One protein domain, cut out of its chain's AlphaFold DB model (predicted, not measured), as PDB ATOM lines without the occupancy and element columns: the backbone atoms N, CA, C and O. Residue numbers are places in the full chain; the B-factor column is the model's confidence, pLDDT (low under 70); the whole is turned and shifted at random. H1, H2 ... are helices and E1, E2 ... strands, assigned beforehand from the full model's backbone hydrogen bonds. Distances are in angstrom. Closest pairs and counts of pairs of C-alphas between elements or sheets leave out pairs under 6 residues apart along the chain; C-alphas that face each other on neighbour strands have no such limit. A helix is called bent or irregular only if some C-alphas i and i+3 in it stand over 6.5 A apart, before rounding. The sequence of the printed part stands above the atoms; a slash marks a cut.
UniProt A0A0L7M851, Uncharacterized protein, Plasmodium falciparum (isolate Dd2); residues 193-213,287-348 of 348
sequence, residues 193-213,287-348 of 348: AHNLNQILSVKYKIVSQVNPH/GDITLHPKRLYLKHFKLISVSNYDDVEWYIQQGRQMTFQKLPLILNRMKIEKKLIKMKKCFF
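Overview. This is residues 193 to 213 and 287 to 348 of the 348 residues of an uncharacterized protein of Plasmodium falciparum (isolate Dd2) (UniProt A0A0L7M851). A long bent helix, H3, makes the longest axis; two short parallel strands, E1 and E2, lie near the end of its first arm, H2 near that arm's beginning, and H1 away from the other helices. Residues 338 to 348 stick out. The printed part has 83 residues, mostly helix, in the order H1 E1 E2 H2 H3, and is only just loose, close to extended: radius of gyration of the C-alphas 17.2 A, spans 54 by 27 by 21 A.

Arrangement. H1, residues 195 to 199, touches no helix. E1, residues 206 to 208, and E2, residues 289 to 291, are parallel neighbours; N 207 and O 289, 2.8 A apart, are within hydrogen-bond range. H3, residues 309 to 344, assigned as one helix by its hydrogen bonds, is bent, with C-alphas 325 and 328 7.4 A apart; its arms H3a, to 325, and H3b, from 328, stand at a steep tilt of 63 degrees. The closest C-alphas of E2 and H3a, Leu 291 and Met 322, are 6.3 A apart. H2, residues 298 to 304, is close to but not clearly touching H3a; their closest C-alphas, Lys 299 and Asp 311, are 7.7 A apart. Every O i to N i+4 pair is within hydrogen-bond range in H1 and H3b, 11 of 13 in H3a and 1 of 3 in H2, beside 3 of 4 O i to N i+3 pairs in H2.

Along the chain. H1 begins at C-alpha 195 (-4.047, 11.240, -52.545). H3a is 25.1 A long; H3b, 24.5 A, ends at C-alpha 344 (16.752, 24.846, -49.189).

Size, cuts and confidence. Residues 214 to 286 are cut out, with C-alphas 213 and 287 17.1 A apart. Seven printed residues have pLDDT under 70, among them 303 and 304.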
ATOM      1  N   ALA A 193      -5.845  10.406 -47.321       74.31
ATOM      2  CA  ALA A 193      -4.521  10.780 -46.819       74.31
ATOM      3  C   ALA A 193      -3.334  10.327 -47.694       74.31
ATOM      4  O   ALA A 193      -2.207  10.753 -47.436       74.31
ATOM      5  N   HIS A 194      -3.564   9.460 -48.686       78.25
ATOM      6  CA  HIS A 194      -2.579   9.088 -49.706       78.25
ATOM      7  C   HIS A 194      -2.627  10.079 -50.878       78.25
ATOM      8  O   HIS A 194      -1.621  10.713 -51.188       78.25
ATOM      9  N   ASN A 195      -3.818  10.319 -51.432       80.31
ATOM     10  CA  ASN A 195      -4.047  11.240 -52.545       80.31
ATOM     11  C   ASN A 195      -3.617  12.675 -52.186       80.31
ATOM     12  O   ASN A 195      -2.969  13.339 -52.987       80.31
ATOM     13  N   LEU A 196      -3.898  13.141 -50.960       80.81
ATOM     14  CA  LEU A 196      -3.423  14.444 -50.462       80.81
ATOM     15  C   LEU A 196      -1.888  14.523 -50.377       80.81
ATOM     16  O   LEU A 196      -1.306  15.576 -50.636       80.81
ATOM     17  N   ASN A 197      -1.219  13.416 -50.047       83.38
ATOM     18  CA  ASN A 197       0.241  13.348 -50.038       83.38
ATOM     19  C   ASN A 197       0.827  13.338 -51.457       83.38
ATOM     20  O   ASN A 197       1.889  13.916 -51.654       83.38
ATOM     21  N   GLN A 198       0.153  12.718 -52.429       83.31
ATOM     22  CA  GLN A 198       0.589  12.685 -53.829       83.31
ATOM     23  C   GLN A 198       0.346  14.024 -54.541       83.31
ATOM     24  O   GLN A 198       1.279  14.611 -55.077       83.31
ATOM     25  N   ILE A 199      -0.892  14.527 -54.516       87.19
ATOM     26  CA  ILE A 199      -1.325  15.698 -55.298       87.19
ATOM     27  C   ILE A 199      -0.751  17.000 -54.725       87.19
ATOM     28  O   ILE A 199      -0.324  17.871 -55.474       87.19
ATOM     29  N   LEU A 200      -0.735  17.145 -53.395       81.94
ATOM     30  CA  LEU A 200      -0.367  18.397 -52.717       81.94
ATOM     31  C   LEU A 200       0.979  18.311 -51.970       81.94
ATOM     32  O   LEU A 200       1.350  19.246 -51.258       81.94
ATOM     33  N   SER A 201       1.715  17.196 -52.095       85.19
ATOM     34  CA  SER A 201       2.990  16.953 -51.392       85.19
ATOM     35  C   SER A 201       2.917  17.189 -49.869       85.19
ATOM     36  O   SER A 201       3.873  17.648 -49.235       85.19
ATOM     37  N   VAL A 202       1.763  16.897 -49.254       80.94
ATOM     38  CA  VAL A 202       1.511  17.164 -47.828       80.94
ATOM     39  C   VAL A 202       2.330  16.219 -46.949       80.94
ATOM     40  O   VAL A 202       2.040  15.031 -46.821       80.94
ATOM     41  N   LYS A 203       3.342  16.765 -46.272       81.81
ATOM     42  CA  LYS A 203       4.168  16.025 -45.304       81.81
ATOM     43  C   LYS A 203       3.501  15.801 -43.946       81.81
ATOM     44  O   LYS A 203       3.943  14.933 -43.201       81.81
ATOM     45  N   TYR A 204       2.524  16.631 -43.576       85.38
ATOM     46  CA  TYR A 204       2.005  16.680 -42.210       85.38
ATOM     47  C   TYR A 204       0.503  16.953 -42.179       85.38
ATOM     48  O   TYR A 204       0.052  18.012 -42.613       85.38
ATOM     49  N   LYS A 205      -0.271  15.992 -41.666       85.69
ATOM     50  CA  LYS A 205      -1.737  16.009 -41.684       85.69
ATOM     51  C   LYS A 205      -2.302  16.272 -40.294       85.69
ATOM     52  O   LYS A 205      -2.145  15.467 -39.375       85.69
ATOM     53  N   ILE A 206      -3.017  17.388 -40.164       87.38
ATOM     54  CA  ILE A 206      -3.853  17.695 -39.003       87.38
ATOM     55  C   ILE A 206      -5.283  17.288 -39.362       87.38
ATOM     56  O   ILE A 206      -5.901  17.877 -40.242       87.38
ATOM     57  N   VAL A 207      -5.791  16.260 -38.691       83.06
ATOM     58  CA  VAL A 207      -7.125  15.685 -38.894       83.06
ATOM     59  C   VAL A 207      -8.025  16.056 -37.720       83.06
ATOM     60  O   VAL A 207      -7.597  15.980 -36.567       83.06
ATOM     61  N   SER A 208      -9.285  16.392 -38.002       83.31
ATOM     62  CA  SER A 208     -10.336  16.546 -36.992       83.31
ATOM     63  C   SER A 208     -11.318  15.378 -37.068       83.31
ATOM     64  O   SER A 208     -12.116  15.300 -37.996       83.31
ATOM     65  N   GLN A 209     -11.265  14.463 -36.097       78.75
ATOM     66  CA  GLN A 209     -12.260  13.400 -35.948       78.75
ATOM     67  C   GLN A 209     -13.397  13.885 -35.041       78.75
ATOM     68  O   GLN A 209     -13.240  13.923 -33.818       78.75
ATOM     69  N   VAL A 210     -14.560  14.190 -35.628       69.25
ATOM     70  CA  VAL A 210     -15.820  14.353 -34.870       69.25
ATOM     71  C   VAL A 210     -16.866  13.273 -35.177       69.25
ATOM     72  O   VAL A 210     -17.962  13.321 -34.626       69.25
ATOM     73  N   ASN A 211     -16.518  12.263 -35.985       75.50
ATOM     74  CA  ASN A 211     -17.372  11.106 -36.266       75.50
ATOM     75  C   ASN A 211     -17.736  10.358 -34.961       75.50
ATOM     76  O   ASN A 211     -16.844   9.786 -34.317       75.50
ATOM     77  N   PRO A 212     -19.019  10.335 -34.544       65.75
ATOM     78  CA  PRO A 212     -19.403   9.876 -33.209       65.75
ATOM     79  C   PRO A 212     -19.241   8.361 -33.017       65.75
ATOM     80  O   PRO A 212     -19.012   7.924 -31.892       65.75
ATOM     81  N   HIS A 213     -19.283   7.561 -34.093       67.06
ATOM     82  CA  HIS A 213     -19.024   6.113 -34.045       67.06
ATOM     83  C   HIS A 213     -17.542   5.772 -33.843       67.06
ATOM     84  O   HIS A 213     -17.220   4.767 -33.216       67.06
ATOM     85  N   GLY A 287      -4.646  10.868 -38.531       73.06
ATOM     86  CA  GLY A 287      -3.669  11.855 -39.013       73.06
ATOM     87  C   GLY A 287      -2.499  12.040 -38.042       73.06
ATOM     88  O   GLY A 287      -2.620  11.716 -36.854       73.06
ATOM     89  N   ASP A 288      -1.394  12.621 -38.526       81.25
ATOM     90  CA  ASP A 288      -0.179  12.899 -37.738       81.25
ATOM     91  C   ASP A 288      -0.444  13.781 -36.504       81.25
ATOM     92  O   ASP A 288       0.249  13.684 -35.488       81.25
ATOM     93  N   ILE A 289      -1.479  14.624 -36.580       82.12
ATOM     94  CA  ILE A 289      -2.274  15.036 -35.423       82.12
ATOM     95  C   ILE A 289      -3.711  14.602 -35.663       82.12
ATOM     96  O   ILE A 289      -4.298  14.928 -36.689       82.12
ATOM     97  N   THR A 290      -4.304  13.940 -34.675       83.19
ATOM     98  CA  THR A 290      -5.730  13.601 -34.668       83.19
ATOM     99  C   THR A 290      -6.425  14.374 -33.546       83.19
ATOM    100  O   THR A 290      -6.369  13.982 -32.375       83.19
ATOM    101  N   LEU A 291      -7.054  15.506 -33.864       84.25
ATOM    102  CA  LEU A 291      -7.952  16.216 -32.950       84.25
ATOM    103  C   LEU A 291      -9.193  15.347 -32.711       84.25
ATOM    104  O   LEU A 291      -9.777  14.822 -33.654       84.25
ATOM    105  N   HIS A 292      -9.541  15.153 -31.442       79.38
ATOM    106  CA  HIS A 292     -10.706  14.392 -30.999       79.38
ATOM    107  C   HIS A 292     -11.108  14.875 -29.588       79.38
ATOM    108  O   HIS A 292     -10.221  15.288 -28.823       79.38
ATOM    109  N   PRO A 293     -12.402  14.824 -29.215       76.00
ATOM    110  CA  PRO A 293     -12.885  15.261 -27.905       76.00
ATOM    111  C   PRO A 293     -12.177  14.635 -26.685       76.00
ATOM    112  O   PRO A 293     -11.455  13.634 -26.750       76.00
ATOM    113  N   LYS A 294     -12.396  15.237 -25.509       70.00
ATOM    114  CA  LYS A 294     -11.971  14.667 -24.215       70.00
ATOM    115  C   LYS A 294     -13.014  13.736 -23.591       70.00
ATOM    116  O   LYS A 294     -12.641  12.829 -22.854       70.00
ATOM    117  N   ARG A 295     -14.295  13.968 -23.878       71.12
ATOM    118  CA  ARG A 295     -15.457  13.198 -23.419       71.12
ATOM    119  C   ARG A 295     -16.500  13.216 -24.532       71.12
ATOM    120  O   ARG A 295     -16.642  14.246 -25.192       71.12
ATOM    121  N   LEU A 296     -17.225  12.115 -24.708       69.50
ATOM    122  CA  LEU A 296     -18.455  12.140 -25.493       69.50
ATOM    123  C   LEU A 296     -19.540  12.798 -24.632       69.50
ATOM    124  O   LEU A 296     -19.613  12.557 -23.429       69.50
ATOM    125  N   TYR A 297     -20.365  13.630 -25.252       73.88
ATOM    126  CA  TYR A 297     -21.551  14.231 -24.638       73.88
ATOM    127  C   TYR A 297     -22.743  13.910 -25.535       73.88
ATOM    128  O   TYR A 297     -22.552  13.782 -26.742       73.88
ATOM    129  N   LEU A 298     -23.964  13.866 -24.998       74.25
ATOM    130  CA  LEU A 298     -25.187  13.653 -25.793       74.25
ATOM    131  C   LEU A 298     -25.312  14.659 -26.959       74.25
ATOM    132  O   LEU A 298     -25.713  14.296 -28.061       74.25
ATOM    133  N   LYS A 299     -24.824  15.890 -26.761       73.00
ATOM    134  CA  LYS A 299     -24.699  16.940 -27.786       73.00
ATOM    135  C   LYS A 299     -23.838  16.537 -29.004       73.00
ATOM    136  O   LYS A 299     -24.071  17.044 -30.087       73.00
ATOM    137  N   HIS A 300     -22.921  15.568 -28.891       73.44
ATOM    138  CA  HIS A 300     -22.211  15.005 -30.055       73.44
ATOM    139  C   HIS A 300     -23.082  14.073 -30.912       73.44
ATOM    140  O   HIS A 300     -22.813  13.936 -32.098       73.44
ATOM    141  N   PHE A 301     -24.126  13.445 -30.361       74.25
ATOM    142  CA  PHE A 301     -25.106  12.719 -31.180       74.25
ATOM    143  C   PHE A 301     -26.086  13.689 -31.860       74.25
ATOM    144  O   PHE A 301     -26.502  13.441 -32.988       74.25
ATOM    145  N   LYS A 302     -26.360  14.850 -31.241       73.94
ATOM    146  CA  LYS A 302     -27.126  15.950 -31.861       73.94
ATOM    147  C   LYS A 302     -26.445  16.548 -33.110       73.94
ATOM    148  O   LYS A 302     -27.125  17.156 -33.920       73.94
ATOM    149  N   LEU A 303     -25.147  16.308 -33.341       69.31
ATOM    150  CA  LEU A 303     -24.475  16.646 -34.614       69.31
ATOM    151  C   LEU A 303     -25.087  15.946 -35.843       69.31
ATOM    152  O   LEU A 303     -24.841  16.373 -36.968       69.31
ATOM    153  N   ILE A 304     -25.838  14.858 -35.646       68.44
ATOM    154  CA  ILE A 304     -26.506  14.112 -36.723       68.44
ATOM    155  C   ILE A 304     -27.837  14.786 -37.119       68.44
ATOM    156  O   ILE A 304     -28.311  14.595 -38.239       68.44
ATOM    157  N   SER A 305     -28.427  15.597 -36.233       70.88
ATOM    158  CA  SER A 305     -29.692  16.308 -36.444       70.88
ATOM    159  C   SER A 305     -29.498  17.825 -36.587       70.88
ATOM    160  O   SER A 305     -28.386  18.353 -36.486       70.88
ATOM    161  N   VAL A 306     -30.591  18.545 -36.863       70.88
ATOM    162  CA  VAL A 306     -30.586  20.010 -36.982       70.88
ATOM    163  C   VAL A 306     -30.071  20.628 -35.674       70.88
ATOM    164  O   VAL A 306     -30.627  20.418 -34.593       70.88
ATOM    165  N   SER A 307     -28.965  21.365 -35.775       74.00
ATOM    166  CA  SER A 307     -28.274  21.994 -34.646       74.00
ATOM    167  C   SER A 307     -28.653  23.471 -34.537       74.00
ATOM    168  O   SER A 307     -28.697  24.166 -35.549       74.00
ATOM    169  N   ASN A 308     -28.897  23.958 -33.316       79.00
ATOM    170  CA  ASN A 308     -29.178  25.375 -33.066       79.00
ATOM    171  C   ASN A 308     -27.873  26.200 -33.040       79.00
ATOM    172  O   ASN A 308     -26.784  25.644 -32.885       79.00
ATOM    173  N   TYR A 309     -27.959  27.530 -33.109       83.81
ATOM    174  CA  TYR A 309     -26.797  28.421 -32.994       83.81
ATOM    175  C   TYR A 309     -26.012  28.210 -31.678       83.81
ATOM    176  O   TYR A 309     -24.784  28.109 -31.713       83.81
ATOM    177  N   ASP A 310     -26.698  27.982 -30.551       83.19
ATOM    178  CA  ASP A 310     -26.087  27.630 -29.248       83.19
ATOM    179  C   ASP A 310     -25.399  26.246 -29.246       83.19
ATOM    180  O   ASP A 310     -24.608  25.895 -28.358       83.19
ATOM    181  N   ASP A 311     -25.721  25.395 -30.223       82.69
ATOM    182  CA  ASP A 311     -24.990  24.159 -30.467       82.69
ATOM    183  C   ASP A 311     -23.709  24.432 -31.253       82.69
ATOM    184  O   ASP A 311     -22.644  23.964 -30.845       82.69
ATOM    185  N   VAL A 312     -23.787  25.272 -32.288       85.19
ATOM    186  CA  VAL A 312     -22.643  25.687 -33.114       85.19
ATOM    187  C   VAL A 312     -21.572  26.423 -32.302       85.19
ATOM    188  O   VAL A 312     -20.403  26.042 -32.392       85.19
ATOM    189  N   GLU A 313     -21.927  27.401 -31.456       87.12
ATOM    190  CA  GLU A 313     -20.936  28.093 -30.606       87.12
ATOM    191  C   GLU A 313     -20.204  27.098 -29.687       87.12
ATOM    192  O   GLU A 313     -18.974  27.116 -29.571       87.12
ATOM    193  N   TRP A 314     -20.945  26.162 -29.086       85.88
ATOM    194  CA  TRP A 314     -20.370  25.136 -28.220       85.88
ATOM    195  C   TRP A 314     -19.444  24.175 -28.981       85.88
ATOM    196  O   TRP A 314     -18.361  23.866 -28.477       85.88
ATOM    197  N   TYR A 315     -19.805  23.737 -30.196       84.81
ATOM    198  CA  TYR A 315     -18.925  22.907 -31.031       84.81
ATOM    199  C   TYR A 315     -17.629  23.652 -31.389       84.81
ATOM    200  O   TYR A 315     -16.540  23.086 -31.250       84.81
ATOM    201  N   ILE A 316     -17.718  24.934 -31.767       87.81
ATOM    202  CA  ILE A 316     -16.554  25.792 -32.049       87.81
ATOM    203  C   ILE A 316     -15.664  25.912 -30.805       87.81
ATOM    204  O   ILE A 316     -14.449  25.710 -30.883       87.81
ATOM    205  N   GLN A 317     -16.249  26.186 -29.637       89.31
ATOM    206  CA  GLN A 317     -15.507  26.330 -28.385       89.31
ATOM    207  C   GLN A 317     -14.845  25.013 -27.940       89.31
ATOM    208  O   GLN A 317     -13.704  25.027 -27.472       89.31
ATOM    209  N   GLN A 318     -15.496  23.862 -28.138       86.12
ATOM    210  CA  GLN A 318     -14.866  22.554 -27.927       86.12
ATOM    211  C   GLN A 318     -13.708  22.316 -28.908       86.12
ATOM    212  O   GLN A 318     -12.628  21.907 -28.479       86.12
ATOM    213  N   GLY A 319     -13.880  22.625 -30.198       87.25
ATOM    214  CA  GLY A 319     -12.816  22.527 -31.203       87.25
ATOM    215  C   GLY A 319     -11.586  23.365 -30.837       87.25
ATOM    216  O   GLY A 319     -10.464  22.855 -30.832       87.25
ATOM    217  N   ARG A 320     -11.790  24.619 -30.408       88.81
ATOM    218  CA  ARG A 320     -10.725  25.499 -29.888       88.81
ATOM    219  C   ARG A 320      -9.988  24.852 -28.709       88.81
ATOM    220  O   ARG A 320      -8.761  24.758 -28.730       88.81
ATOM    221  N   GLN A 321     -10.722  24.340 -27.716       86.94
ATOM    222  CA  GLN A 321     -10.141  23.670 -26.543       86.94
ATOM    223  C   GLN A 321      -9.328  22.415 -26.898       86.94
ATOM    224  O   GLN A 321      -8.317  22.154 -26.242       86.94
ATOM    225  N   MET A 322      -9.720  21.648 -27.922       84.81
ATOM    226  CA  MET A 322      -8.935  20.511 -28.426       84.81
ATOM    227  C   MET A 322      -7.639  20.974 -29.105       84.81
ATOM    228  O   MET A 322      -6.571  20.426 -28.823       84.81
ATOM    229  N   THR A 323      -7.715  21.998 -29.959       88.31
ATOM    230  CA  THR A 323      -6.569  22.516 -30.721       88.31
ATOM    231  C   THR A 323      -5.500  23.130 -29.821       88.31
ATOM    232  O   THR A 323      -4.323  22.813 -29.992       88.31
ATOM    233  N   PHE A 324      -5.872  23.923 -28.806       89.69
ATOM    234  CA  PHE A 324      -4.901  24.547 -27.891       89.69
ATOM    235  C   PHE A 324      -3.973  23.536 -27.198       89.69
ATOM    236  O   PHE A 324      -2.794  23.816 -27.004       89.69
ATOM    237  N   GLN A 325      -4.463  22.331 -26.891       85.44
ATOM    238  CA  GLN A 325      -3.666  21.277 -26.247       85.44
ATOM    239  C   GLN A 325      -2.568  20.710 -27.156       85.44
ATOM    240  O   GLN A 325      -1.566  20.198 -26.661       85.44
ATOM    241  N   LYS A 326      -2.747  20.799 -28.480       86.06
ATOM    242  CA  LYS A 326      -1.811  20.284 -29.494       86.06
ATOM    243  C   LYS A 326      -1.059  21.405 -30.220       86.06
ATOM    244  O   LYS A 326      -0.120  21.126 -30.961       86.06
ATOM    245  N   LEU A 327      -1.404  22.666 -29.951       90.50
ATOM    246  CA  LEU A 327      -0.780  23.851 -30.536       90.50
ATOM    247  C   LEU A 327       0.751  23.910 -30.340       90.50
ATOM    248  O   LEU A 327       1.430  24.171 -31.331       90.50
ATOM    249  N   PRO A 328       1.348  23.583 -29.171       89.31
ATOM    250  CA  PRO A 328       2.811  23.551 -29.037       89.31
ATOM    251  C   PRO A 328       3.480  22.527 -29.968       89.31
ATOM    252  O   PRO A 328       4.556  22.770 -30.511       89.31
ATOM    253  N   LEU A 329       2.816  21.391 -30.203       87.50
ATOM    254  CA  LEU A 329       3.291  20.331 -31.093       87.50
ATOM    255  C   LEU A 329       3.197  20.768 -32.569       87.50
ATOM    256  O   LEU A 329       4.144  20.548 -33.324       87.50
ATOM    257  N   ILE A 330       2.119  21.468 -32.953       89.94
ATOM    258  CA  ILE A 330       1.973  22.122 -34.269       89.94
ATOM    259  C   ILE A 330       3.080  23.163 -34.484       89.94
ATOM    260  O   ILE A 330       3.760  23.139 -35.510       89.94
ATOM    261  N   LEU A 331       3.292  24.060 -33.514       91.75
ATOM    262  CA  LEU A 331       4.284  25.135 -33.603       91.75
ATOM    263  C   LEU A 331       5.709  24.583 -33.745       91.75
ATOM    264  O   LEU A 331       6.459  25.062 -34.595       91.75
ATOM    265  N   ASN A 332       6.062  23.536 -32.996       91.88
ATOM    266  CA  ASN A 332       7.366  22.881 -33.119       91.88
ATOM    267  C   ASN A 332       7.565  22.234 -34.501       91.88
ATOM    268  O   ASN A 332       8.615  22.429 -35.115       91.88
ATOM    269  N   ARG A 333       6.551  21.541 -35.043       89.25
ATOM    270  CA  ARG A 333       6.591  20.980 -36.409       89.25
ATOM    271  C   ARG A 333       6.757  22.084 -37.462       89.25
ATOM    272  O   ARG A 333       7.634  21.984 -38.317       89.25
ATOM    273  N   MET A 334       5.999  23.179 -37.353       90.62
ATOM    274  CA  MET A 334       6.129  24.332 -38.255       90.62
ATOM    275  C   MET A 334       7.484  25.044 -38.138       90.62
ATOM    276  O   MET A 334       8.002  25.523 -39.144       90.62
ATOM    277  N   LYS A 335       8.091  25.110 -36.944       94.12
ATOM    278  CA  LYS A 335       9.432  25.689 -36.739       94.12
ATOM    279  C   LYS A 335      10.514  24.879 -37.465       94.12
ATOM    280  O   LYS A 335      11.452  25.472 -37.996       94.12
ATOM    281  N   ILE A 336      10.360  23.553 -37.535       92.50
ATOM    282  CA  ILE A 336      11.249  22.657 -38.293       92.50
ATOM    283  C   ILE A 336      11.046  22.843 -39.803       92.50
ATOM    284  O   ILE A 336      12.015  23.134 -40.501       92.50
ATOM    285  N   GLU A 337       9.808  22.778 -40.311       89.50
ATOM    286  CA  GLU A 337       9.527  23.000 -41.742       89.50
ATOM    287  C   GLU A 337      10.012  24.380 -42.220       89.50
ATOM    288  O   GLU A 337      10.713  24.466 -43.226       89.50
ATOM    289  N   LYS A 338       9.755  25.460 -41.464       91.50
ATOM    290  CA  LYS A 338      10.257  26.808 -41.796       91.50
ATOM    291  C   LYS A 338      11.790  26.871 -41.862       91.50
ATOM    292  O   LYS A 338      12.322  27.543 -42.746       91.50
ATOM    293  N   LYS A 339      12.510  26.160 -40.980       94.31
ATOM    294  CA  LYS A 339      13.979  26.047 -41.052       94.31
ATOM    295  C   LYS A 339      14.435  25.268 -42.290       94.31
ATOM    296  O   LYS A 339      15.328  25.743 -42.981       94.31
ATOM    297  N   LEU A 340      13.808  24.132 -42.602       92.06
ATOM    298  CA  LEU A 340      14.131  23.329 -43.791       92.06
ATOM    299  C   LEU A 340      13.876  24.102 -45.095       92.06
ATOM    300  O   LEU A 340      14.695  24.048 -46.009       92.06
ATOM    301  N   ILE A 341      12.783  24.868 -45.167       91.19
ATOM    302  CA  ILE A 341      12.470  25.739 -46.309       91.19
ATOM    303  C   ILE A 341      13.508  26.863 -46.443       91.19
ATOM    304  O   ILE A 341      13.966  27.115 -47.555       91.19
ATOM    305  N   LYS A 342      13.925  27.508 -45.337       93.94
ATOM    306  CA  LYS A 342      15.010  28.505 -45.384       93.94
ATOM    307  C   LYS A 342      16.319  27.874 -45.863       93.94
ATOM    308  O   LYS A 342      16.956  28.443 -46.733       93.94
ATOM    309  N   MET A 343      16.687  26.702 -45.340       94.25
ATOM    310  CA  MET A 343      17.931  26.020 -45.706       94.25
ATOM    311  C   MET A 343      17.957  25.630 -47.188       94.25
ATOM    312  O   MET A 343      18.960  25.866 -47.850       94.25
ATOM    313  N   LYS A 344      16.847  25.116 -47.744       91.19
ATOM    314  CA  LYS A 344      16.752  24.846 -49.189       91.19
ATOM    315  C   LYS A 344      17.013  26.098 -50.036       91.19
ATOM    316  O   LYS A 344      17.770  25.999 -50.987       91.19
ATOM    317  N   LYS A 345      16.480  27.261 -49.637       89.94
ATOM    318  CA  LYS A 345      16.709  28.578 -50.277       89.94
ATOM    319  C   LYS A 345      18.079  29.219 -49.966       89.94
ATOM    320  O   LYS A 345      18.234  30.436 -50.064       89.94
ATOM    321  N   CYS A 346      19.031  28.428 -49.474       84.88
ATOM    322  CA  CYS A 346      20.441  28.799 -49.338       84.88
ATOM    323  C   CYS A 346      21.379  27.788 -50.027       84.88
ATOM    324  O   CYS A 346      22.580  28.025 -50.068       84.88
ATOM    325  N   PHE A 347      20.841  26.671 -50.536       77.31
ATOM    326  CA  PHE A 347      21.547  25.681 -51.364       77.31
ATOM    327  C   PHE A 347      21.111  25.733 -52.841       77.31
ATOM    328  O   PHE A 347      21.796  25.168 -53.690       77.31
ATOM    329  N   PHE A 348      19.993  26.411 -53.116       58.69
ATOM    330  CA  PHE A 348      19.502  26.876 -54.412       58.69
ATOM    331  C   PHE A 348      19.072  28.341 -54.238       58.69
ATOM    332  O   PHE A 348      19.312  29.137 -55.164       58.69
TER     333      PHE A 348